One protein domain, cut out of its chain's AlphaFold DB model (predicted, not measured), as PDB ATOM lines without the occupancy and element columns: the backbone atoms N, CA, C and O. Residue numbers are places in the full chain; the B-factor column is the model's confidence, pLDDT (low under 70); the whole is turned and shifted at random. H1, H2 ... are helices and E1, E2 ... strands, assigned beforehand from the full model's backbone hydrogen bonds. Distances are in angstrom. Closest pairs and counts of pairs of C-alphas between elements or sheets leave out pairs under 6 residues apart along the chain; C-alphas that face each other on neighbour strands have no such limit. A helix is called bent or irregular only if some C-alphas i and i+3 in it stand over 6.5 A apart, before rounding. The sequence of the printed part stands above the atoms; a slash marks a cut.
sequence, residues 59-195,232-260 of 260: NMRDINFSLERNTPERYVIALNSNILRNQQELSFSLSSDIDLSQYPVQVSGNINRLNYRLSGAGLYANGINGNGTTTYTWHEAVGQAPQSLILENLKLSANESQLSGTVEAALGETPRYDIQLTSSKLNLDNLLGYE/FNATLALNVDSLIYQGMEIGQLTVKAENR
ATOM      1  N   ASN A  59     -38.742  14.609  -5.514       95.75
ATOM      2  CA  ASN A  59     -37.907  14.581  -4.320       95.75
ATOM      3  C   ASN A  59     -37.272  13.205  -4.172       95.75
ATOM      4  O   ASN A  59     -37.983  12.224  -3.977       95.75
ATOM      5  N   MET A  60     -35.951  13.132  -4.217       96.44
ATOM      6  CA  MET A  60     -35.187  11.910  -3.999       96.44
ATOM      7  C   MET A  60     -34.404  12.047  -2.693       96.44
ATOM      8  O   MET A  60     -33.503  12.874  -2.579       96.44
ATOM      9  N   ARG A  61     -34.772  11.260  -1.683       96.38
ATOM     10  CA  ARG A  61     -34.218  11.321  -0.322       96.38
ATOM     11  C   ARG A  61     -33.536  10.014   0.065       96.38
ATOM     12  O   ARG A  61     -33.668   9.000  -0.624       96.38
ATOM     13  N   ASP A  62     -32.812  10.052   1.180       96.69
ATOM     14  CA  ASP A  62     -32.087   8.906   1.740       96.69
ATOM     15  C   ASP A  62     -31.157   8.249   0.715       96.69
ATOM     16  O   ASP A  62     -31.002   7.025   0.676       96.69
ATOM     17  N   ILE A  63     -30.560   9.076  -0.149       97.50
ATOM     18  CA  ILE A  63     -29.679   8.605  -1.209       97.50
ATOM     19  C   ILE A  63     -28.417   8.066  -0.554       97.50
ATOM     20  O   ILE A  63     -27.643   8.812   0.056       97.50
ATOM     21  N   ASN A  64     -28.220   6.765  -0.705       98.06
ATOM     22  CA  ASN A  64     -27.002   6.079  -0.325       98.06
ATOM     23  C   ASN A  64     -26.437   5.416  -1.574       98.06
ATOM     24  O   ASN A  64     -27.096   4.585  -2.194       98.06
ATOM     25  N   PHE A  65     -25.231   5.818  -1.951       97.75
ATOM     26  CA  PHE A  65     -24.534   5.330  -3.130       97.75
ATOM     27  C   PHE A  65     -23.123   4.910  -2.748       97.75
ATOM     28  O   PHE A  65     -22.400   5.648  -2.073       97.75
ATOM     29  N   SER A  66     -22.716   3.740  -3.216       97.56
ATOM     30  CA  SER A  66     -21.333   3.298  -3.161       97.56
ATOM     31  C   SER A  66     -20.886   2.834  -4.531       97.56
ATOM     32  O   SER A  66     -21.580   2.045  -5.168       97.56
ATOM     33  N   LEU A  67     -19.700   3.269  -4.926       96.00
ATOM     34  CA  LEU A  67     -18.970   2.748  -6.069       96.00
ATOM     35  C   LEU A  67     -17.610   2.285  -5.574       96.00
ATOM     36  O   LEU A  67     -16.938   3.009  -4.838       96.00
ATOM     37  N   GLU A  68     -17.225   1.079  -5.959       96.12
ATOM     38  CA  GLU A  68     -15.944   0.483  -5.609       96.12
ATOM     39  C   GLU A  68     -15.333  -0.171  -6.839       96.12
ATOM     40  O   GLU A  68     -15.972  -0.964  -7.530       96.12
ATOM     41  N   ARG A  69     -14.086   0.184  -7.124       94.19
ATOM     42  CA  ARG A  69     -13.309  -0.411  -8.198       94.19
ATOM     43  C   ARG A  69     -12.873  -1.821  -7.797       94.19
ATOM     44  O   ARG A  69     -12.249  -2.006  -6.758       94.19
ATOM     45  N   ASN A  70     -13.180  -2.802  -8.640       89.31
ATOM     46  CA  ASN A  70     -12.733  -4.187  -8.488       89.31
ATOM     47  C   ASN A  70     -11.456  -4.443  -9.311       89.31
ATOM     48  O   ASN A  70     -10.461  -4.951  -8.804       89.31
ATOM     49  N   THR A  71     -11.459  -4.023 -10.577       88.94
ATOM     50  CA  THR A  71     -10.278  -3.970 -11.459       88.94
ATOM     51  C   THR A  71     -10.232  -2.594 -12.137       88.94
ATOM     52  O   THR A  71     -11.222  -1.872 -12.044       88.94
ATOM     53  N   PRO A  72      -9.146  -2.191 -12.831       87.69
ATOM     54  CA  PRO A  72      -9.058  -0.855 -13.442       87.69
ATOM     55  C   PRO A  72     -10.274  -0.452 -14.294       87.69
ATOM     56  O   PRO A  72     -10.677   0.709 -14.302       87.69
ATOM     57  N   GLU A  73     -10.897  -1.428 -14.955       92.00
ATOM     58  CA  GLU A  73     -12.024  -1.228 -15.866       92.00
ATOM     59  C   GLU A  73     -13.355  -1.742 -15.297       92.00
ATOM     60  O   GLU A  73     -14.383  -1.593 -15.947       92.00
ATOM     61  N   ARG A  74     -13.384  -2.331 -14.092       94.69
ATOM     62  CA  ARG A  74     -14.609  -2.909 -13.515       94.69
ATOM     63  C   ARG A  74     -14.947  -2.347 -12.153       94.69
ATOM     64  O   ARG A  74     -14.111  -2.334 -11.251       94.69
ATOM     65  N   TYR A  75     -16.209  -1.972 -11.986       95.69
ATOM     66  CA  TYR A  75     -16.723  -1.323 -10.787       95.69
ATOM     67  C   TYR A  75     -17.960  -2.044 -10.278       95.69
ATOM     68  O   TYR A  75     -18.784  -2.512 -11.056       95.69
ATOM     69  N   VAL A  76     -18.111  -2.088  -8.963       97.44
ATOM     70  CA  VAL A  76     -19.333  -2.529  -8.299       97.44
ATOM     71  C   VAL A  76     -20.043  -1.290  -7.783       97.44
ATOM     72  O   VAL A  76     -19.442  -0.472  -7.082       97.44
ATOM     73  N   ILE A  77     -21.323  -1.155  -8.117       97.00
ATOM     74  CA  ILE A  77     -22.180  -0.085  -7.619       97.00
ATOM     75  C   ILE A  77     -23.293  -0.640  -6.735       97.00
ATOM     76  O   ILE A  77     -23.858  -1.704  -6.996       97.00
ATOM     77  N   ALA A  78     -23.645   0.124  -5.709       98.25
ATOM     78  CA  ALA A  78     -24.879  -0.049  -4.960       98.25
ATOM     79  C   ALA A  78     -25.540   1.314  -4.755       98.25
ATOM     80  O   ALA A  78     -24.861   2.293  -4.444       98.25
ATOM     81  N   LEU A  79     -26.854   1.376  -4.945       98.19
ATOM     82  CA  LEU A  79     -27.654   2.586  -4.794       98.19
ATOM     83  C   LEU A  79     -28.975   2.238  -4.117       98.19
ATOM     84  O   LEU A  79     -29.672   1.332  -4.563       98.19
ATOM     85  N   ASN A  80     -29.369   2.987  -3.098       98.31
ATOM     86  CA  ASN A  80     -30.725   2.939  -2.566       98.31
ATOM     87  C   ASN A  80     -31.237   4.343  -2.265       98.31
ATOM     88  O   ASN A  80     -30.461   5.232  -1.910       98.31
ATOM     89  N   SER A  81     -32.542   4.540  -2.431       97.94
ATOM     90  CA  SER A  81     -33.195   5.828  -2.210       97.94
ATOM     91  C   SER A  81     -34.718   5.684  -2.197       97.94
ATOM     92  O   SER A  81     -35.266   4.660  -2.615       97.94
ATOM     93  N   ASN A  82     -35.389   6.736  -1.732       97.75
ATOM     94  CA  ASN A  82     -36.826   6.929  -1.838       97.75
ATOM     95  C   ASN A  82     -37.112   8.135  -2.743       97.75
ATOM     96  O   ASN A  82     -36.615   9.231  -2.481       97.75
ATOM     97  N   ILE A  83     -37.929   7.950  -3.780       96.81
ATOM     98  CA  ILE A  83     -38.374   9.005  -4.695       96.81
ATOM     99  C   ILE A  83     -39.850   9.290  -4.433       96.81
ATOM    100  O   ILE A  83     -40.668   8.382  -4.502       96.81
ATOM    101  N   LEU A  84     -40.201  10.546  -4.176       93.69
ATOM    102  CA  LEU A  84     -41.571  11.002  -3.972       93.69
ATOM    103  C   LEU A  84     -41.988  11.942  -5.108       93.69
ATOM    104  O   LEU A  84     -41.340  12.965  -5.348       93.69
ATOM    105  N   ARG A  85     -43.108  11.623  -5.762       90.56
ATOM    106  CA  ARG A  85     -43.774  12.467  -6.764       90.56
ATOM    107  C   ARG A  85     -45.285  12.270  -6.663       90.56
ATOM    108  O   ARG A  85     -45.738  11.142  -6.571       90.56
ATOM    109  N   ASN A  86     -46.081  13.341  -6.699       86.31
ATOM    110  CA  ASN A  86     -47.551  13.259  -6.793       86.31
ATOM    111  C   ASN A  86     -48.223  12.319  -5.763       86.31
ATOM    112  O   ASN A  86     -49.109  11.547  -6.114       86.31
ATOM    113  N   GLN A  87     -47.808  12.372  -4.490       87.19
ATOM    114  CA  GLN A  87     -48.291  11.467  -3.425       87.19
ATOM    115  C   GLN A  87     -48.000   9.969  -3.677       87.19
ATOM    116  O   GLN A  87     -48.633   9.108  -3.067       87.19
ATOM    117  N   GLN A  88     -47.046   9.661  -4.558       92.31
ATOM    118  CA  GLN A  88     -46.515   8.326  -4.811       92.31
ATOM    119  C   GLN A  88     -45.041   8.270  -4.419       92.31
ATOM    120  O   GLN A  88     -44.249   9.136  -4.793       92.31
ATOM    121  N   GLU A  89     -44.683   7.242  -3.662       95.19
ATOM    122  CA  GLU A  89     -43.332   6.957  -3.203       95.19
ATOM    123  C   GLU A  89     -42.810   5.672  -3.852       95.19
ATOM    124  O   GLU A  89     -43.434   4.614  -3.741       95.19
ATOM    125  N   LEU A  90     -41.651   5.777  -4.505       96.81
ATOM    126  CA  LEU A  90     -40.839   4.678  -5.010       96.81
ATOM    127  C   LEU A  90     -39.609   4.506  -4.115       96.81
ATOM    128  O   LEU A  90     -38.655   5.278  -4.203       96.81
ATOM    129  N   SER A  91     -39.606   3.467  -3.292       97.75
ATOM    130  CA  SER A  91     -38.414   3.001  -2.580       97.75
ATOM    131  C   SER A  91     -37.690   1.974  -3.438       97.75
ATOM    132  O   SER A  91     -38.330   1.046  -3.929       97.75
ATOM    133  N   PHE A  92     -36.373   2.082  -3.603       98.25
ATOM    134  CA  PHE A  92     -35.614   1.086  -4.360       98.25
ATOM    135  C   PHE A  92     -34.211   0.832  -3.804       98.25
ATOM    136  O   PHE A  92     -33.619   1.671  -3.123       98.25
ATOM    137  N   SER A  93     -33.676  -0.345  -4.131       98.62
ATOM    138  CA  SER A  93     -32.284  -0.733  -3.920       98.62
ATOM    139  C   SER A  93     -31.750  -1.426  -5.171       98.62
ATOM    140  O   SER A  93     -32.369  -2.374  -5.653       98.62
ATOM    141  N   LEU A  94     -30.595  -0.999  -5.648       98.56
ATOM    142  CA  LEU A  94     -29.916  -1.485  -6.836       98.56
ATOM    143  C   LEU A  94     -28.505  -1.944  -6.461       98.56
ATOM    144  O   LEU A  94     -27.807  -1.252  -5.724       98.56
ATOM    145  N   SER A  95     -28.066  -3.074  -7.004       98.50
ATOM    146  CA  SER A  95     -26.657  -3.473  -7.038       98.50
ATOM    147  C   SER A  95     -26.288  -3.935  -8.438       98.50
ATOM    148  O   SER A  95     -27.017  -4.752  -9.010       98.50
ATOM    149  N   SER A  96     -25.161  -3.458  -8.958       98.19
ATOM    150  CA  SER A  96     -24.724  -3.758 -10.317       98.19
ATOM    151  C   SER A  96     -23.210  -3.872 -10.414       98.19
ATOM    152  O   SER A  96     -22.493  -3.124  -9.754       98.19
ATOM    153  N   ASP A  97     -22.743  -4.762 -11.282       97.75
ATOM    154  CA  ASP A  97     -21.371  -4.737 -11.788       97.75
ATOM    155  C   ASP A  97     -21.344  -3.934 -13.088       97.75
ATOM    156  O   ASP A  97     -22.261  -4.053 -13.901       97.75
ATOM    157  N   ILE A  98     -20.308  -3.126 -13.276       96.94
ATOM    158  CA  ILE A  98     -20.091  -2.274 -14.445       96.94
ATOM    159  C   ILE A  98     -18.738  -2.629 -15.054       96.94
ATOM    160  O   ILE A  98     -17.740  -2.717 -14.339       96.94
ATOM    161  N   ASP A  99     -18.708  -2.790 -16.368       96.75
ATOM    162  CA  ASP A  99     -17.527  -2.976 -17.197       96.75
ATOM    163  C   ASP A  99     -17.361  -1.751 -18.119       96.75
ATOM    164  O   ASP A  99     -18.219  -1.433 -18.952       96.75
ATOM    165  N   LEU A 100     -16.258  -1.038 -17.899       95.12
ATOM    166  CA  LEU A 100     -15.820   0.168 -18.596       95.12
ATOM    167  C   LEU A 100     -14.632  -0.108 -19.529       95.12
ATOM    168  O   LEU A 100     -13.992   0.843 -19.975       95.12
ATOM    169  N   SER A 101     -14.329  -1.369 -19.861       95.31
ATOM    170  CA  SER A 101     -13.209  -1.727 -20.751       95.31
ATOM    171  C   SER A 101     -13.311  -1.087 -22.139       95.31
ATOM    172  O   SER A 101     -12.311  -0.939 -22.834       95.31
ATOM    173  N   GLN A 102     -14.521  -0.708 -22.555       95.25
ATOM    174  CA  GLN A 102     -14.796  -0.063 -23.841       95.25
ATOM    175  C   GLN A 102     -15.237   1.402 -23.699       95.25
ATOM    176  O   GLN A 102     -15.739   2.007 -24.647       95.25
ATOM    177  N   TYR A 103     -15.043   2.004 -22.528       92.12
ATOM    178  CA  TYR A 103     -15.314   3.424 -22.334       92.12
ATOM    179  C   TYR A 103     -14.364   4.276 -23.209       92.12
ATOM    180  O   TYR A 103     -13.182   3.943 -23.316       92.12
ATOM    181  N   PRO A 104     -14.814   5.385 -23.834       92.19
ATOM    182  CA  PRO A 104     -16.116   6.046 -23.683       92.19
ATOM    183  C   PRO A 104     -17.213   5.565 -24.637       92.19
ATOM    184  O   PRO A 104     -18.342   6.022 -24.517       92.19
ATOM    185  N   VAL A 105     -16.911   4.686 -25.591       94.81
ATOM    186  CA  VAL A 105     -17.875   4.301 -26.634       94.81
ATOM    187  C   VAL A 105     -18.936   3.326 -26.138       94.81
ATOM    188  O   VAL A 105     -20.056   3.339 -26.645       94.81
ATOM    189  N   GLN A 106     -18.610   2.511 -25.136       96.62
ATOM    190  CA  GLN A 106     -19.530   1.536 -24.576       96.62
ATOM    191  C   GLN A 106     -19.328   1.372 -23.067       96.62
ATOM    192  O   GLN A 106     -18.203   1.306 -22.569       96.62
ATOM    193  N   VAL A 107     -20.441   1.245 -22.346       97.56
ATOM    194  CA  VAL A 107     -20.497   0.834 -20.941       97.56
ATOM    195  C   VAL A 107     -21.401  -0.382 -20.852       97.56
ATOM    196  O   VAL A 107     -22.521  -0.347 -21.345       97.56
ATOM    197  N   SER A 108     -20.949  -1.458 -20.222       98.38
ATOM    198  CA  SER A 108     -21.771  -2.663 -20.055       98.38
ATOM    199  C   SER A 108     -21.809  -3.102 -18.603       98.38
ATOM    200  O   SER A 108     -21.048  -2.596 -17.781       98.38
ATOM    201  N   GLY A 109     -22.714  -4.003 -18.248       98.12
ATOM    202  CA  GLY A 109     -22.789  -4.476 -16.878       98.12
ATOM    203  C   GLY A 109     -23.955  -5.402 -16.600       98.12
ATOM    204  O   GLY A 109     -24.739  -5.748 -17.482       98.12
ATOM    205  N   ASN A 110     -24.065  -5.803 -15.338       98.62
ATOM    206  CA  ASN A 110     -25.128  -6.670 -14.855       98.62
ATOM    207  C   ASN A 110     -25.799  -6.038 -13.648       98.62
ATOM    208  O   ASN A 110     -25.178  -5.887 -12.596       98.62
ATOM    209  N   ILE A 111     -27.092  -5.751 -13.774       98.56
ATOM    210  CA  ILE A 111     -27.944  -5.480 -12.624       98.56
ATOM    211  C   ILE A 111     -28.195  -6.815 -11.930       98.56
ATOM    212  O   ILE A 111     -29.048  -7.606 -12.332       98.56
ATOM    213  N   ASN A 112     -27.433  -7.054 -10.867       98.25
ATOM    214  CA  ASN A 112     -27.499  -8.279 -10.070       98.25
ATOM    215  C   ASN A 112     -28.731  -8.321  -9.172       98.25
ATOM    216  O   ASN A 112     -29.201  -9.392  -8.788       98.25
ATOM    217  N   ARG A 113     -29.213  -7.142  -8.769       98.44
ATOM    218  CA  ARG A 113     -30.399  -6.999  -7.932       98.44
ATOM    219  C   ARG A 113     -30.957  -5.603  -8.078       98.44
ATOM    220  O   ARG A 113     -30.294  -4.633  -7.727       98.44
ATOM    221  N   LEU A 114     -32.199  -5.531  -8.501       98.69
ATOM    222  CA  LEU A 114     -33.082  -4.409  -8.269       98.69
ATOM    223  C   LEU A 114     -34.172  -4.908  -7.325       98.69
ATOM    224  O   LEU A 114     -34.767  -5.938  -7.601       98.69
ATOM    225  N   ASN A 115     -34.437  -4.203  -6.232       98.62
ATOM    226  CA  ASN A 115     -35.680  -4.335  -5.477       98.62
ATOM    227  C   ASN A 115     -36.358  -2.981  -5.484       98.62
ATOM    228  O   ASN A 115     -35.682  -1.961  -5.336       98.62
ATOM    229  N   TYR A 116     -37.674  -2.968  -5.614       97.94
ATOM    230  CA  TYR A 116     -38.433  -1.736  -5.576       97.94
ATOM    231  C   TYR A 116     -39.804  -1.939  -4.947       97.94
ATOM    232  O   TYR A 116     -40.382  -3.027  -4.972       97.94
ATOM    233  N   ARG A 117     -40.325  -0.854  -4.392       96.69
ATOM    234  CA  ARG A 117     -41.679  -0.748  -3.881       96.69
ATOM    235  C   ARG A 117     -42.245   0.600  -4.288       96.69
ATOM    236  O   ARG A 117     -41.712   1.631  -3.892       96.69
ATOM    237  N   LEU A 118     -43.337   0.579  -5.038       95.25
ATOM    238  CA  LEU A 118     -44.126   1.750  -5.386       95.25
ATOM    239  C   LEU A 118     -45.407   1.751  -4.547       95.25
ATOM    240  O   LEU A 118     -46.149   0.771  -4.540       95.25
ATOM    241  N   SER A 119     -45.680   2.833  -3.830       93.00
ATOM    242  CA  SER A 119     -46.875   2.973  -2.990       93.00
ATOM    243  C   SER A 119     -47.402   4.403  -3.019       93.00
ATOM    244  O   SER A 119     -46.644   5.322  -3.306       93.00
ATOM    245  N   GLY A 120     -48.688   4.607  -2.733       89.62
ATOM    246  CA  GLY A 120     -49.294   5.939  -2.708       89.62
ATOM    247  C   GLY A 120     -50.617   6.020  -3.457       89.62
ATOM    248  O   GLY A 120     -51.257   5.003  -3.726       89.62
ATOM    249  N   ALA A 121     -51.040   7.244  -3.769       83.44
ATOM    250  CA  ALA A 121     -52.341   7.502  -4.377       83.44
ATOM    251  C   ALA A 121     -52.502   6.801  -5.742       83.44
ATOM    252  O   ALA A 121     -51.594   6.818  -6.576       83.44
ATOM    253  N   GLY A 122     -53.680   6.214  -5.978       75.56
ATOM    254  CA  GLY A 122     -54.035   5.574  -7.252       75.56
ATOM    255  C   GLY A 122     -53.460   4.170  -7.473       75.56
ATOM    256  O   GLY A 122     -53.630   3.626  -8.558       75.56
ATOM    257  N   LEU A 123     -52.799   3.580  -6.474       79.25
ATOM    258  CA  LEU A 123     -52.289   2.207  -6.523       79.25
ATOM    259  C   LEU A 123     -53.158   1.269  -5.676       79.25
ATOM    260  O   LEU A 123     -53.883   1.720  -4.790       79.25
ATOM    261  N   TYR A 124     -53.053  -0.039  -5.936       74.31
ATOM    262  CA  TYR A 124     -53.648  -1.080  -5.088       74.31
ATOM    263  C   TYR A 124     -53.230  -0.891  -3.618       74.31
ATOM    264  O   TYR A 124     -52.124  -0.409  -3.363       74.31
ATOM    265  N   ALA A 125     -54.065  -1.296  -2.653       70.25
ATOM    266  CA  ALA A 125     -53.865  -1.009  -1.223       70.25
ATOM    267  C   ALA A 125     -52.464  -1.383  -0.684       70.25
ATOM    268  O   ALA A 125     -51.932  -0.710   0.197       70.25
ATOM    269  N   ASN A 126     -51.836  -2.418  -1.254       77.06
ATOM    270  CA  ASN A 126     -50.503  -2.897  -0.864       77.06
ATOM    271  C   ASN A 126     -49.342  -2.335  -1.714       77.06
ATOM    272  O   ASN A 126     -48.182  -2.693  -1.491       77.06
ATOM    273  N   GLY A 127     -49.638  -1.467  -2.683       89.75
ATOM    274  CA  GLY A 127     -48.685  -0.968  -3.669       89.75
ATOM    275  C   GLY A 127     -48.197  -2.046  -4.644       89.75
ATOM    276  O   GLY A 127     -48.789  -3.117  -4.796       89.75
ATOM    277  N   ILE A 128     -47.085  -1.748  -5.312       94.00
ATOM    278  CA  ILE A 128     -46.387  -2.652  -6.224       94.00
ATOM    279  C   ILE A 128     -45.019  -2.946  -5.629       94.00
ATOM    280  O   ILE A 128     -44.195  -2.045  -5.509       94.00
ATOM    281  N   ASN A 129     -44.767  -4.203  -5.280       96.12
ATOM    282  CA  ASN A 129     -43.464  -4.673  -4.829       96.12
ATOM    283  C   ASN A 129     -42.848  -5.527  -5.925       96.12
ATOM    284  O   ASN A 129     -43.520  -6.377  -6.506       96.12
ATOM    285  N   GLY A 130     -41.570  -5.329  -6.203       97.25
ATOM    286  CA  GLY A 130     -40.929  -6.022  -7.298       97.25
ATOM    287  C   GLY A 130     -39.434  -6.159  -7.131       97.25
ATOM    288  O   GLY A 130     -38.808  -5.538  -6.270       97.25
ATOM    289  N   ASN A 131     -38.870  -7.011  -7.970       98.50
ATOM    290  CA  ASN A 131     -37.439  -7.173  -8.097       98.50
ATOM    291  C   ASN A 131     -37.064  -7.417  -9.556       98.50
ATOM    292  O   ASN A 131     -37.928  -7.678 -10.389       98.50
ATOM    293  N   GLY A 132     -35.782  -7.305  -9.877       98.44
ATOM    294  CA  GLY A 132     -35.328  -7.609 -11.217       98.44
ATOM    295  C   GLY A 132     -33.827  -7.742 -11.378       98.44
ATOM    296  O   GLY A 132     -33.039  -7.380 -10.500       98.44
ATOM    297  N   THR A 133     -33.464  -8.279 -12.535       98.81
ATOM    298  CA  THR A 133     -32.093  -8.476 -13.005       98.81
ATOM    299  C   THR A 133     -32.037  -8.270 -14.509       98.81
ATOM    300  O   THR A 133     -33.003  -8.586 -15.205       98.81
ATOM    301  N   THR A 134     -30.912  -7.795 -15.027       98.75
ATOM    302  CA  THR A 134     -30.679  -7.692 -16.474       98.75
ATOM    303  C   THR A 134     -29.195  -7.490 -16.744       98.75
ATOM    304  O   THR A 134     -28.475  -6.951 -15.900       98.75
ATOM    305  N   THR A 135     -28.745  -7.903 -17.921       98.75
ATOM    306  CA  THR A 135     -27.483  -7.442 -18.495       98.75
ATOM    307  C   THR A 135     -27.785  -6.202 -19.320       98.75
ATOM    308  O   THR A 135     -28.733  -6.213 -20.100       98.75
ATOM    309  N   TYR A 136     -27.015  -5.137 -19.146       98.56
ATOM    310  CA  TYR A 136     -27.211  -3.909 -19.902       98.56
ATOM    311  C   TYR A 136     -25.959  -3.538 -20.690       98.56
ATOM    312  O   TYR A 136     -24.834  -3.771 -20.243       98.56
ATOM    313  N   THR A 137     -26.177  -2.899 -21.834       98.62
ATOM    314  CA  THR A 137     -25.140  -2.270 -22.647       98.62
ATOM    315  C   THR A 137     -25.625  -0.890 -23.065       98.62
ATOM    316  O   THR A 137     -26.692  -0.752 -23.652       98.62
ATOM    317  N   TRP A 138     -24.840   0.127 -22.745       98.25
ATOM    318  CA  TRP A 138     -24.999   1.495 -23.206       98.25
ATOM    319  C   TRP A 138     -23.951   1.783 -24.275       98.25
ATOM    320  O   TRP A 138     -22.763   1.566 -24.030       98.25
ATOM    321  N   HIS A 139     -24.376   2.306 -25.420       97.81
ATOM    322  CA  HIS A 139     -23.478   2.855 -26.428       97.81
ATOM    323  C   HIS A 139     -23.610   4.370 -26.470       97.81
ATOM    324  O   HIS A 139     -24.720   4.906 -26.530       97.81
ATOM    325  N   GLU A 140     -22.466   5.047 -26.498       96.31
ATOM    326  CA  GLU A 140     -22.425   6.466 -26.819       96.31
ATOM    327  C   GLU A 140     -22.679   6.722 -28.305       96.31
ATOM    328  O   GLU A 140     -22.492   5.845 -29.152       96.31
ATOM    329  N   ALA A 141     -23.095   7.946 -28.627       94.50
ATOM    330  CA  ALA A 141     -23.292   8.339 -30.017       94.50
ATOM    331  C   ALA A 141     -21.951   8.362 -30.772       94.50
ATOM    332  O   ALA A 141     -20.991   9.014 -30.353       94.50
ATOM    333  N   VAL A 142     -21.897   7.690 -31.926       88.81
ATOM    334  CA  VAL A 142     -20.710   7.649 -32.795       88.81
ATOM    335  C   VAL A 142     -21.114   7.930 -34.236       88.81
ATOM    336  O   VAL A 142     -21.813   7.149 -34.882       88.81
ATOM    337  N   GLY A 143     -20.639   9.054 -34.776       89.12
ATOM    338  CA  GLY A 143     -20.985   9.481 -36.130       89.12
ATOM    339  C   GLY A 143     -22.482   9.771 -36.254       89.12
ATOM    340  O   GLY A 143     -22.971  10.721 -35.656       89.12
ATOM    341  N   GLN A 144     -23.193   8.967 -37.048       88.31
ATOM    342  CA  GLN A 144     -24.650   9.070 -37.225       88.31
ATOM    343  C   GLN A 144     -25.443   8.079 -36.356       88.31
ATOM    344  O   GLN A 144     -26.671   8.119 -36.366       88.31
ATOM    345  N   ALA A 145     -24.770   7.180 -35.630       90.38
ATOM    346  CA  ALA A 145     -25.443   6.264 -34.718       90.38
ATOM    347  C   ALA A 145     -25.844   7.019 -33.437       90.38
ATOM    348  O   ALA A 145     -24.969   7.633 -32.815       90.38
ATOM    349  N   PRO A 146     -27.131   7.002 -33.038       95.00
ATOM    350  CA  PRO A 146     -27.564   7.625 -31.794       95.00
ATOM    351  C   PRO A 146     -27.049   6.841 -30.582       95.00
ATOM    352  O   PRO A 146     -26.620   5.691 -30.703       95.00
ATOM    353  N   GLN A 147     -27.152   7.448 -29.400       97.12
ATOM    354  CA  GLN A 147     -26.979   6.719 -28.144       97.12
ATOM    355  C   GLN A 147     -27.961   5.546 -28.091       97.12
ATOM    356  O   GLN A 147     -29.080   5.648 -28.597       97.12
ATOM    357  N   SER A 148     -27.566   4.430 -27.483       97.56
ATOM    358  CA  SER A 148     -28.477   3.294 -27.328       97.56
ATOM    359  C   SER A 148     -28.317   2.579 -25.998       97.56
ATOM    360  O   SER A 148     -27.230   2.537 -25.429       97.56
ATOM    361  N   LEU A 149     -29.419   2.005 -25.520       98.44
ATOM    362  CA  LEU A 149     -29.478   1.133 -24.358       98.44
ATOM    363  C   LEU A 149     -30.058  -0.214 -24.780       98.44
ATOM    364  O   LEU A 149     -31.170  -0.278 -25.295       98.44
ATOM    365  N   ILE A 150     -29.330  -1.283 -24.502       98.69
ATOM    366  CA  ILE A 150     -29.769  -2.658 -24.714       98.69
ATOM    367  C   ILE A 150     -29.867  -3.319 -23.346       98.69
ATOM    368  O   ILE A 150     -28.907  -3.293 -22.578       98.69
ATOM    369  N   LEU A 151     -31.021  -3.905 -23.047       98.75
ATOM    370  CA  LEU A 151     -31.275  -4.742 -21.886       98.75
ATOM    371  C   LEU A 151     -31.521  -6.165 -22.371       98.75
ATOM    372  O   LEU A 151     -32.482  -6.442 -23.091       98.75
ATOM    373  N   GLU A 152     -30.666  -7.075 -21.940       98.56
ATOM    374  CA  GLU A 152     -30.746  -8.494 -22.242       98.56
ATOM    375  C   GLU A 152     -31.034  -9.286 -20.975       98.56
ATOM    376  O   GLU A 152     -30.740  -8.855 -19.851       98.56
ATOM    377  N   ASN A 153     -31.607 -10.477 -21.158       98.12
ATOM    378  CA  ASN A 153     -31.945 -11.382 -20.062       98.12
ATOM    379  C   ASN A 153     -32.734 -10.674 -18.950       98.12
ATOM    380  O   ASN A 153     -32.557 -10.978 -17.765       98.12
ATOM    381  N   LEU A 154     -33.569  -9.700 -19.330       98.56
ATOM    382  CA  LEU A 154     -34.387  -8.954 -18.393       98.56
ATOM    383  C   LEU A 154     -35.280  -9.951 -17.672       98.56
ATOM    384  O   LEU A 154     -35.924 -10.783 -18.308       98.56
ATOM    385  N   LYS A 155     -35.312  -9.857 -16.350       98.50
ATOM    386  CA  LYS A 155     -36.288 -10.511 -15.484       98.50
ATOM    387  C   LYS A 155     -36.794  -9.457 -14.525       98.50
ATOM    388  O   LYS A 155     -35.992  -8.827 -13.842       98.50
ATOM    389  N   LEU A 156     -38.100  -9.257 -14.491       98.06
ATOM    390  CA  LEU A 156     -38.742  -8.258 -13.653       98.06
ATOM    391  C   LEU A 156     -39.992  -8.870 -13.033       98.06
ATOM    392  O   LEU A 156     -40.845  -9.384 -13.748       98.06
ATOM    393  N   SER A 157     -40.118  -8.801 -11.715       98.00
ATOM    394  CA  SER A 157     -41.332  -9.184 -11.007       98.00
ATOM    395  C   SER A 157     -42.061  -7.952 -10.496       98.00
ATOM    396  O   SER A 157     -41.431  -6.995 -10.058       98.00
ATOM    397  N   ALA A 158     -43.387  -8.013 -10.465       96.31
ATOM    398  CA  ALA A 158     -44.240  -6.995  -9.873       96.31
ATOM    399  C   ALA A 158     -45.460  -7.675  -9.235       96.31
ATOM    400  O   ALA A 158     -46.348  -8.168  -9.933       96.31
ATOM    401  N   ASN A 159     -45.504  -7.716  -7.905       94.19
ATOM    402  CA  ASN A 159     -46.464  -8.488  -7.120       94.19
ATOM    403  C   ASN A 159     -46.486  -9.961  -7.580       94.19
ATOM    404  O   ASN A 159     -45.480 -10.658  -7.479       94.19
ATOM    405  N   GLU A 160     -47.614 -10.429  -8.113       92.62
ATOM    406  CA  GLU A 160     -47.785 -11.789  -8.647       92.62
ATOM    407  C   GLU A 160     -47.450 -11.910 -10.143       92.62
ATOM    408  O   GLU A 160     -47.731 -12.942 -10.754       92.62
ATOM    409  N   SER A 161     -46.914 -10.848 -10.741       96.12
ATOM    410  CA  SER A 161     -46.584 -10.785 -12.161       96.12
ATOM    411  C   SER A 161     -45.091 -10.942 -12.386       96.12
ATOM    412  O   SER A 161     -44.285 -10.480 -11.576       96.12
ATOM    413  N   GLN A 162     -44.720 -11.539 -13.513       96.38
ATOM    414  CA  GLN A 162     -43.326 -11.700 -13.914       96.38
ATOM    415  C   GLN A 162     -43.168 -11.511 -15.418       96.38
ATOM    416  O   GLN A 162     -43.872 -12.132 -16.204       96.38
ATOM    417  N   LEU A 163     -42.225 -10.661 -15.804       97.75
ATOM    418  CA  LEU A 163     -41.860 -10.364 -17.180       97.75
ATOM    419  C   LEU A 163     -40.414 -10.775 -17.417       97.75
ATOM    420  O   LEU A 163     -39.555 -10.643 -16.541       97.75
ATOM    421  N   SER A 164     -40.130 -11.284 -18.606       98.50
ATOM    422  CA  SER A 164     -38.773 -11.586 -19.039       98.50
ATOM    423  C   SER A 164     -38.574 -11.285 -20.515       98.50
ATOM    424  O   SER A 164     -39.522 -11.389 -21.283       98.50
ATOM    425  N   GLY A 165     -37.358 -10.930 -20.931       98.38
ATOM    426  CA  GLY A 165     -37.072 -10.710 -22.349       98.38
ATOM    427  C   GLY A 165     -35.950  -9.719 -22.623       98.38
ATOM    428  O   GLY A 165     -34.943  -9.705 -21.912       98.38
ATOM    429  N   THR A 166     -36.126  -8.919 -23.672       98.69
ATOM    430  CA  THR A 166     -35.151  -7.934 -24.140       98.69
ATOM    431  C   THR A 166     -35.808  -6.591 -24.435       98.69
ATOM    432  O   THR A 166     -36.984  -6.506 -24.799       98.69
ATOM    433  N   VAL A 167     -35.032  -5.528 -24.251       98.56
ATOM    434  CA  VAL A 167     -35.423  -4.158 -24.581       98.56
ATOM    435  C   VAL A 167     -34.247  -3.490 -25.268       98.56
ATOM    436  O   VAL A 167     -33.147  -3.489 -24.730       98.56
ATOM    437  N   GLU A 168     -34.476  -2.892 -26.423       98.44
ATOM    438  CA  GLU A 168     -33.511  -2.031 -27.096       98.44
ATOM    439  C   GLU A 168     -34.118  -0.637 -27.248       98.44
ATOM    440  O   GLU A 168     -35.275  -0.486 -27.635       98.44
ATOM    441  N   ALA A 169     -33.347   0.388 -26.909       98.12
ATOM    442  CA  ALA A 169     -33.727   1.781 -27.054       98.12
ATOM    443  C   ALA A 169     -32.632   2.523 -27.819       98.12
ATOM    444  O   ALA A 169     -31.494   2.572 -27.363       98.12
ATOM    445  N   ALA A 170     -32.974   3.128 -28.953       97.56
ATOM    446  CA  ALA A 170     -32.122   4.063 -29.679       97.56
ATOM    447  C   ALA A 170     -32.603   5.491 -29.394       97.56
ATOM    448  O   ALA A 170     -33.739   5.842 -29.701       97.56
ATOM    449  N   LEU A 171     -31.749   6.315 -28.797       95.94
ATOM    450  CA  LEU A 171     -32.069   7.618 -28.214       95.94
ATOM    451  C   LEU A 171     -31.607   8.759 -29.137       95.94
ATOM    452  O   LEU A 171     -30.755   9.569 -28.779       95.94
ATOM    453  N   GLY A 172     -32.126   8.768 -30.368       92.88
ATOM    454  CA  GLY A 172     -31.927   9.856 -31.337       92.88
ATOM    455  C   GLY A 172     -32.987  10.960 -31.222       92.88
ATOM    456  O   GLY A 172     -33.733  11.006 -30.249       92.88
ATOM    457  N   GLU A 173     -33.093  11.820 -32.244       92.12
ATOM    458  CA  GLU A 173     -34.120  12.883 -32.315       92.12
ATOM    459  C   GLU A 173     -35.548  12.333 -32.185       92.12
ATOM    460  O   GLU A 173     -36.367  12.884 -31.454       92.12
ATOM    461  N   THR A 174     -35.825  11.216 -32.861       94.31
ATOM    462  CA  THR A 174     -37.017  10.395 -32.639       94.31
ATOM    463  C   THR A 174     -36.567   9.073 -32.025       94.31
ATOM    464  O   THR A 174     -36.059   8.210 -32.750       94.31
ATOM    465  N   PRO A 175     -36.708   8.896 -30.700       96.25
ATOM    466  CA  PRO A 175     -36.331   7.662 -30.038       96.25
ATOM    467  C   PRO A 175     -37.063   6.454 -30.622       96.25
ATOM    468  O   PRO A 175     -38.253   6.536 -30.935       96.25
ATOM    469  N   ARG A 176     -36.363   5.325 -30.747       97.31
ATOM    470  CA  ARG A 176     -36.948   4.040 -31.144       97.31
ATOM    471  C   ARG A 176     -36.824   3.041 -30.007       97.31
ATOM    472  O   ARG A 176     -35.733   2.879 -29.469       97.31
ATOM    473  N   TYR A 177     -37.911   2.347 -29.698       97.94
ATOM    474  CA  TYR A 177     -37.948   1.289 -28.693       97.94
ATOM    475  C   TYR A 177     -38.360  -0.038 -29.323       97.94
ATOM    476  O   TYR A 177     -39.412  -0.126 -29.946       97.94
ATOM    477  N   ASP A 178     -37.573  -1.084 -29.125       98.38
ATOM    478  CA  ASP A 178     -37.878  -2.437 -29.572       98.38
ATOM    479  C   ASP A 178     -37.966  -3.342 -28.339       98.38
ATOM    480  O   ASP A 178     -36.982  -3.580 -27.638       98.38
ATOM    481  N   ILE A 179     -39.180  -3.796 -28.022       98.50
ATOM    482  CA  ILE A 179     -39.505  -4.468 -26.760       98.50
ATOM    483  C   ILE A 179     -40.033  -5.868 -27.056       98.50
ATOM    484  O   ILE A 179     -41.079  -6.033 -27.687       98.50
ATOM    485  N   GLN A 180     -39.339  -6.888 -26.555       98.62
ATOM    486  CA  GLN A 180     -39.750  -8.285 -26.682       98.62
ATOM    487  C   GLN A 180     -39.851  -8.906 -25.299       98.62
ATOM    488  O   GLN A 180     -38.848  -9.091 -24.616       98.62
ATOM    489  N   LEU A 181     -41.071  -9.228 -24.877       98.50
ATOM    490  CA  LEU A 181     -41.355  -9.696 -23.529       98.50
ATOM    491  C   LEU A 181     -42.179 -10.982 -23.539       98.50
ATOM    492  O   LEU A 181     -43.014 -11.238 -24.408       98.50
ATOM    493  N   THR A 182     -41.961 -11.784 -22.511       98.50
ATOM    494  CA  THR A 182     -42.762 -12.949 -22.168       98.50
ATOM    495  C   THR A 182     -43.153 -12.888 -20.700       98.50
ATOM    496  O   THR A 182     -42.466 -12.278 -19.878       98.50
ATOM    497  N   SER A 183     -44.281 -13.497 -20.362       98.31
ATOM    498  CA  SER A 183     -44.773 -13.572 -18.994       98.31
ATOM    499  C   SER A 183     -45.553 -14.859 -18.794       98.31
ATOM    500  O   SER A 183     -46.545 -15.089 -19.476       98.31
ATOM    501  N   SER A 184     -45.191 -15.656 -17.794       96.94
ATOM    502  CA  SER A 184     -46.019 -16.803 -17.401       96.94
ATOM    503  C   SER A 184     -47.307 -16.368 -16.694       96.94
ATOM    504  O   SER A 184     -48.354 -16.990 -16.850       96.94
ATOM    505  N   LYS A 185     -47.257 -15.268 -15.936       96.88
ATOM    506  CA  LYS A 185     -48.421 -14.673 -15.278       96.88
ATOM    507  C   LYS A 185     -48.284 -13.156 -15.245       96.88
ATOM    508  O   LYS A 185     -47.298 -12.641 -14.719       96.88
ATOM    509  N   LEU A 186     -49.294 -12.461 -15.761       96.69
ATOM    510  CA  LEU A 186     -49.422 -11.008 -15.693       96.69
ATOM    511  C   LEU A 186     -50.763 -10.665 -15.047       96.69
ATOM    512  O   LEU A 186     -51.814 -10.885 -15.631       96.69
ATOM    513  N   ASN A 187     -50.742 -10.143 -13.828       94.44
ATOM    514  CA  ASN A 187     -51.943  -9.740 -13.107       94.44
ATOM    515  C   ASN A 187     -52.084  -8.217 -13.156       94.44
ATOM    516  O   ASN A 187     -51.524  -7.510 -12.319       94.44
ATOM    517  N   LEU A 188     -52.825  -7.715 -14.146       93.56
ATOM    518  CA  LEU A 188     -53.056  -6.283 -14.308       93.56
ATOM    519  C   LEU A 188     -53.958  -5.712 -13.215       93.56
ATOM    520  O   LEU A 188     -53.822  -4.534 -12.907       93.56
ATOM    521  N   ASP A 189     -54.812  -6.510 -12.575       90.06
ATOM    522  CA  ASP A 189     -55.680  -6.013 -11.499       90.06
ATOM    523  C   ASP A 189     -54.864  -5.526 -10.302       90.06
ATOM    524  O   ASP A 189     -55.056  -4.410  -9.815       90.06
ATOM    525  N   ASN A 190     -53.869  -6.321  -9.903       87.81
ATOM    526  CA  ASN A 190     -52.954  -5.976  -8.816       87.81
ATOM    527  C   ASN A 190     -51.986  -4.839  -9.181       87.81
ATOM    528  O   ASN A 190     -51.416  -4.220  -8.282       87.81
ATOM    529  N   LEU A 191     -51.754  -4.586 -10.473       90.00
ATOM    530  CA  LEU A 191     -50.847  -3.532 -10.942       90.00
ATOM    531  C   LEU A 191     -51.568  -2.204 -11.187       90.00
ATOM    532  O   LEU A 191     -51.006  -1.148 -10.916       90.00
ATOM    533  N   LEU A 192     -52.809  -2.253 -11.666       86.56
ATOM    534  CA  LEU A 192     -53.624  -1.082 -11.989       86.56
ATOM    535  C   LEU A 192     -54.541  -0.658 -10.833       86.56
ATOM    536  O   LEU A 192     -55.281   0.312 -10.968       86.56
ATOM    537  N   GLY A 193     -54.511  -1.373  -9.704       76.38
ATOM    538  CA  GLY A 193     -55.352  -1.057  -8.550       76.38
ATOM    539  C   GLY A 193     -56.834  -1.324  -8.799       76.38
ATOM    540  O   GLY A 193     -57.683  -0.633  -8.237       76.38
ATOM    541  N   TYR A 194     -57.157  -2.309  -9.641       70.19
ATOM    542  CA  TYR A 194     -58.540  -2.718  -9.845       70.19
ATOM    543  C   TYR A 194     -59.017  -3.516  -8.628       70.19
ATOM    544  O   TYR A 194     -58.792  -4.719  -8.514       70.19
ATOM    545  N   GLU A 195     -59.698  -2.843  -7.704       61.78
ATOM    546  CA  GLU A 195     -60.489  -3.520  -6.684       61.78
ATOM    547  C   GLU A 195     -61.870  -3.827  -7.254       61.78
ATOM    548  O   GLU A 195     -62.657  -2.929  -7.569       61.78
ATOM    549  N   PHE A 232     -42.019   9.360 -30.552       95.81
ATOM    550  CA  PHE A 232     -41.204   8.146 -30.543       95.81
ATOM    551  C   PHE A 232     -41.760   7.063 -31.465       95.81
ATOM    552  O   PHE A 232     -42.964   6.967 -31.677       95.81
ATOM    553  N   ASN A 233     -40.884   6.164 -31.896       96.94
ATOM    554  CA  ASN A 233     -41.253   4.927 -32.570       96.94
ATOM    555  C   ASN A 233     -41.136   3.761 -31.593       96.94
ATOM    556  O   ASN A 233     -40.214   3.720 -30.775       96.94
ATOM    557  N   ALA A 234     -42.041   2.790 -31.670       97.38
ATOM    558  CA  ALA A 234     -41.948   1.605 -30.826       97.38
ATOM    559  C   ALA A 234     -42.471   0.346 -31.509       97.38
ATOM    560  O   ALA A 234     -43.499   0.383 -32.179       97.38
ATOM    561  N   THR A 235     -41.812  -0.781 -31.257       98.25
ATOM    562  CA  THR A 235     -42.351  -2.116 -31.504       98.25
ATOM    563  C   THR A 235     -42.462  -2.868 -30.180       98.25
ATOM    564  O   THR A 235     -41.552  -2.856 -29.351       98.25
ATOM    565  N   LEU A 236     -43.608  -3.507 -29.954       97.94
ATOM    566  CA  LEU A 236     -43.859  -4.339 -28.782       97.94
ATOM    567  C   LEU A 236     -44.328  -5.715 -29.237       97.94
ATOM    568  O   LEU A 236     -45.374  -5.836 -29.874       97.94
ATOM    569  N   ALA A 237     -43.593  -6.749 -28.846       98.50
ATOM    570  CA  ALA A 237     -44.022  -8.137 -28.905       98.50
ATOM    571  C   ALA A 237     -44.130  -8.683 -27.478       98.50
ATOM    572  O   ALA A 237     -43.134  -8.757 -26.762       98.50
ATOM    573  N   LEU A 238     -45.333  -9.072 -27.062       98.19
ATOM    574  CA  LEU A 238     -45.597  -9.599 -25.726       98.19
ATOM    575  C   LEU A 238     -46.349 -10.927 -25.824       98.19
ATOM    576  O   LEU A 238     -47.426 -10.984 -26.414       98.19
ATOM    577  N   ASN A 239     -45.803 -11.973 -25.206       98.44
ATOM    578  CA  ASN A 239     -46.482 -13.259 -25.040       98.44
ATOM    579  C   ASN A 239     -46.788 -13.490 -23.557       98.44
ATOM    580  O   ASN A 239     -45.891 -13.394 -22.722       98.44
ATOM    581  N   VAL A 240     -48.040 -13.789 -23.220       98.31
ATOM    582  CA  VAL A 240     -48.484 -14.006 -21.840       98.31
ATOM    583  C   VAL A 240     -49.228 -15.330 -21.733       98.31
ATOM    584  O   VAL A 240     -50.251 -15.510 -22.391       98.31
ATOM    585  N   ASP A 241     -48.767 -16.233 -20.871       98.00
ATOM    586  CA  ASP A 241     -49.419 -17.535 -20.693       98.00
ATOM    587  C   ASP A 241     -50.750 -17.400 -19.934       98.00
ATOM    588  O   ASP A 241     -51.740 -18.009 -20.336       98.00
ATOM    589  N   SER A 242     -50.792 -16.574 -18.880       97.25
ATOM    590  CA  SER A 242     -52.007 -16.219 -18.128       97.25
ATOM    591  C   SER A 242     -52.033 -14.721 -17.795       97.25
ATOM    592  O   SER A 242     -51.163 -14.201 -17.090       97.25
ATOM    593  N   LEU A 243     -53.029 -14.011 -18.324       97.12
ATOM    594  CA  LEU A 243     -53.319 -12.607 -18.034       97.12
ATOM    595  C   LEU A 243     -54.554 -12.514 -17.134       97.12
ATOM    596  O   LEU A 243     -55.604 -13.036 -17.489       97.12
ATOM    597  N   ILE A 244     -54.467 -11.777 -16.027       95.38
ATOM    598  CA  ILE A 244     -55.623 -11.430 -15.190       95.38
ATOM    599  C   ILE A 244     -55.957  -9.956 -15.409       95.38
ATOM    600  O   ILE A 244     -55.116  -9.092 -15.151       95.38
ATOM    601  N   TYR A 245     -57.170  -9.675 -15.888       93.88
ATOM    602  CA  TYR A 245     -57.670  -8.317 -16.103       93.88
ATOM    603  C   TYR A 245     -59.172  -8.216 -15.830       93.88
ATOM    604  O   TYR A 245     -59.971  -8.987 -16.359       93.88
ATOM    605  N   GLN A 246     -59.554  -7.249 -15.002       91.19
ATOM    606  CA  GLN A 246     -60.894  -7.039 -14.461       91.19
ATOM    607  C   GLN A 246     -61.535  -8.328 -13.947       91.19
ATOM    608  O   GLN A 246     -62.727  -8.591 -14.125       91.19
ATOM    609  N   GLY A 247     -60.722  -9.167 -13.312       89.19
ATOM    610  CA  GLY A 247     -61.164 -10.418 -12.744       89.19
ATOM    611  C   GLY A 247     -61.394 -11.555 -13.733       89.19
ATOM    612  O   GLY A 247     -61.898 -12.599 -13.310       89.19
ATOM    613  N   MET A 248     -61.067 -11.351 -15.010       93.69
ATOM    614  CA  MET A 248     -61.064 -12.374 -16.051       93.69
ATOM    615  C   MET A 248     -59.653 -12.930 -16.212       93.69
ATOM    616  O   MET A 248     -58.693 -12.162 -16.255       93.69
ATOM    617  N   GLU A 249     -59.537 -14.249 -16.343       95.56
ATOM    618  CA  GLU A 249     -58.290 -14.906 -16.726       95.56
ATOM    619  C   GLU A 249     -58.306 -15.195 -18.231       95.56
ATOM    620  O   GLU A 249     -59.212 -15.856 -18.744       95.56
ATOM    621  N   ILE A 250     -57.313 -14.671 -18.943       96.56
ATOM    622  CA  ILE A 250     -57.118 -14.821 -20.383       96.56
ATOM    623  C   ILE A 250     -55.841 -15.638 -20.583       96.56
ATOM    624  O   ILE A 250     -54.749 -15.192 -20.236       96.56
ATOM    625  N   GLY A 251     -55.977 -16.838 -21.142       96.94
ATOM    626  CA  GLY A 251     -54.839 -17.699 -21.459       96.94
ATOM    627  C   GLY A 251     -54.206 -17.371 -22.814       96.94
ATOM    628  O   GLY A 251     -54.915 -17.014 -23.753       96.94
ATOM    629  N   GLN A 252     -52.888 -17.561 -22.923       95.94
ATOM    630  CA  GLN A 252     -52.108 -17.501 -24.171       95.94
ATOM    631  C   GLN A 252     -52.330 -16.218 -24.992       95.94
ATOM    632  O   GLN A 252     -52.561 -16.250 -26.203       95.94
ATOM    633  N   LEU A 253     -52.256 -15.062 -24.338       97.00
ATOM    634  CA  LEU A 253     -52.350 -13.782 -25.022       97.00
ATOM    635  C   LEU A 253     -51.055 -13.491 -25.794       97.00
ATOM    636  O   LEU A 253     -49.963 -13.516 -25.234       97.00
ATOM    637  N   THR A 254     -51.185 -13.129 -27.069       97.62
ATOM    638  CA  THR A 254     -50.094 -12.567 -27.874       97.62
ATOM    639  C   THR A 254     -50.465 -11.154 -28.303       97.62
ATOM    640  O   THR A 254     -51.496 -10.949 -28.941       97.62
ATOM    641  N   VAL A 255     -49.612 -10.185 -27.988       97.44
ATOM    642  CA  VAL A 255     -49.757  -8.787 -28.400       97.44
ATOM    643  C   VAL A 255     -48.606  -8.422 -29.324       97.44
ATOM    644  O   VAL A 255     -47.440  -8.664 -29.013       97.44
ATOM    645  N   LYS A 256     -48.950  -7.812 -30.459       97.56
ATOM    646  CA  LYS A 256     -48.013  -7.123 -31.344       97.56
ATOM    647  C   LYS A 256     -48.526  -5.710 -31.553       97.56
ATOM    648  O   LYS A 256     -49.624  -5.544 -32.079       97.56
ATOM    649  N   ALA A 257     -47.763  -4.725 -31.110       96.50
ATOM    650  CA  ALA A 257     -48.104  -3.319 -31.259       96.50
ATOM    651  C   ALA A 257     -46.950  -2.564 -31.911       96.50
ATOM    652  O   ALA A 257     -45.783  -2.920 -31.742       96.50
ATOM    653  N   GLU A 258     -47.300  -1.529 -32.665       96.69
ATOM    654  CA  GLU A 258     -46.353  -0.695 -33.384       96.69
ATOM    655  C   GLU A 258     -46.803   0.769 -33.318       96.69
ATOM    656  O   GLU A 258     -47.987   1.060 -33.488       96.69
ATOM    657  N   ASN A 259     -45.850   1.664 -33.067       95.69
ATOM    658  CA  ASN A 259     -46.003   3.114 -33.121       95.69
ATOM    659  C   ASN A 259     -44.953   3.686 -34.084       95.69
ATOM    660  O   ASN A 259     -43.783   3.295 -33.995       95.69
ATOM    661  N   ARG A 260     -45.375   4.563 -34.999       89.25
ATOM    662  CA  ARG A 260     -44.565   5.136 -36.086       89.25
ATOM    663  C   ARG A 260     -44.872   6.609 -36.299       89.25
ATOM    664  O   ARG A 260     -46.036   6.985 -36.038       89.25
TER     665      ARG A 260
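This is residues 59 to 195 and 232 to 260 of the 260 residues of the protein "Outer membrane assembly protein AsmA" of Klebsiella pneumoniae (UniProt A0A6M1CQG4). One large sheet of ten strands, twisted and with each strand bent along its length, makes an open trough like half a pipe. The strands stand side by side in chain order from E1 to E10, and the short helix H1 sits at one end of E8, beside the strands. The printed part has 166 residues, with eight strands, one helix and then two strands along the chain; the class is mostly strand, and the sheet is mixed, with E8 and E9 its parallel pair. The whole is compact, with a radius of gyration of the C-alphas of 17.9 A and spans of 52 by 39 by 27 A.

E1, residues 59 to 71, begins at C-alpha 59 (-37.907, 14.581, -4.320) and is 34.0 A long. E2, residues 74 to 85, measures 33.7 A, and E3, residues 88 to 99, 33.5 A. E4, residues 106 to 120, is the longest strand by residues and runs 37.2 A. E5 holds residues 128 to 139, E6 147 to 158, E7 161 to 171 and E8 176 to 187. H1, residues 188 to 192, is 5.7 A long. E9 holds residues 233 to 245, and E10, residues 248 to 259, ends at C-alpha 259 (-46.003, 3.114, -33.121).

E1 to E8 form a meander, each strand the antiparallel neighbour of the one before. In the hairpin of E4 and E5, at 159 degrees, N 116 and O 130 are 2.9 A apart, within hydrogen-bond range. In the hairpin of E5 and E6, at 158 degrees, N 133 and O 155 are 2.9 A apart. Toward one edge strand, E1 and E2 form a hairpin at 175 degrees, with N 66 and O 78 at 2.9 A. E8 and E9 are parallel at 2 degrees, with N 181 and O 237 at 2.8 A. E9 and the other edge strand, E10, form a hairpin at 178 degrees, with N 240 and O 253 at 2.8 A. E1 and E10 are apart. E4 bends by 73 degrees at residue 110, and E9 by 105 degrees at residue 242. H1 is on the sheet but at the sheet's level, at a height of 1.9 A; its closest C-alphas to E9 are those of Leu 188 and Tyr 245, 5.4 A. In H1 every O i to N i+4 pair is within hydrogen-bond range.

The two C-alphas farthest apart, those of Pro 72 and Met 248, are 53.3 A apart. Residues 196 to 231 are not printed, and C-alphas 195 and 232 are 32.8 A apart across this cut. Of the links that are printed whole, none is long. The mean pLDDT of the printed part is 94.8, and residue 195 alone is under 70.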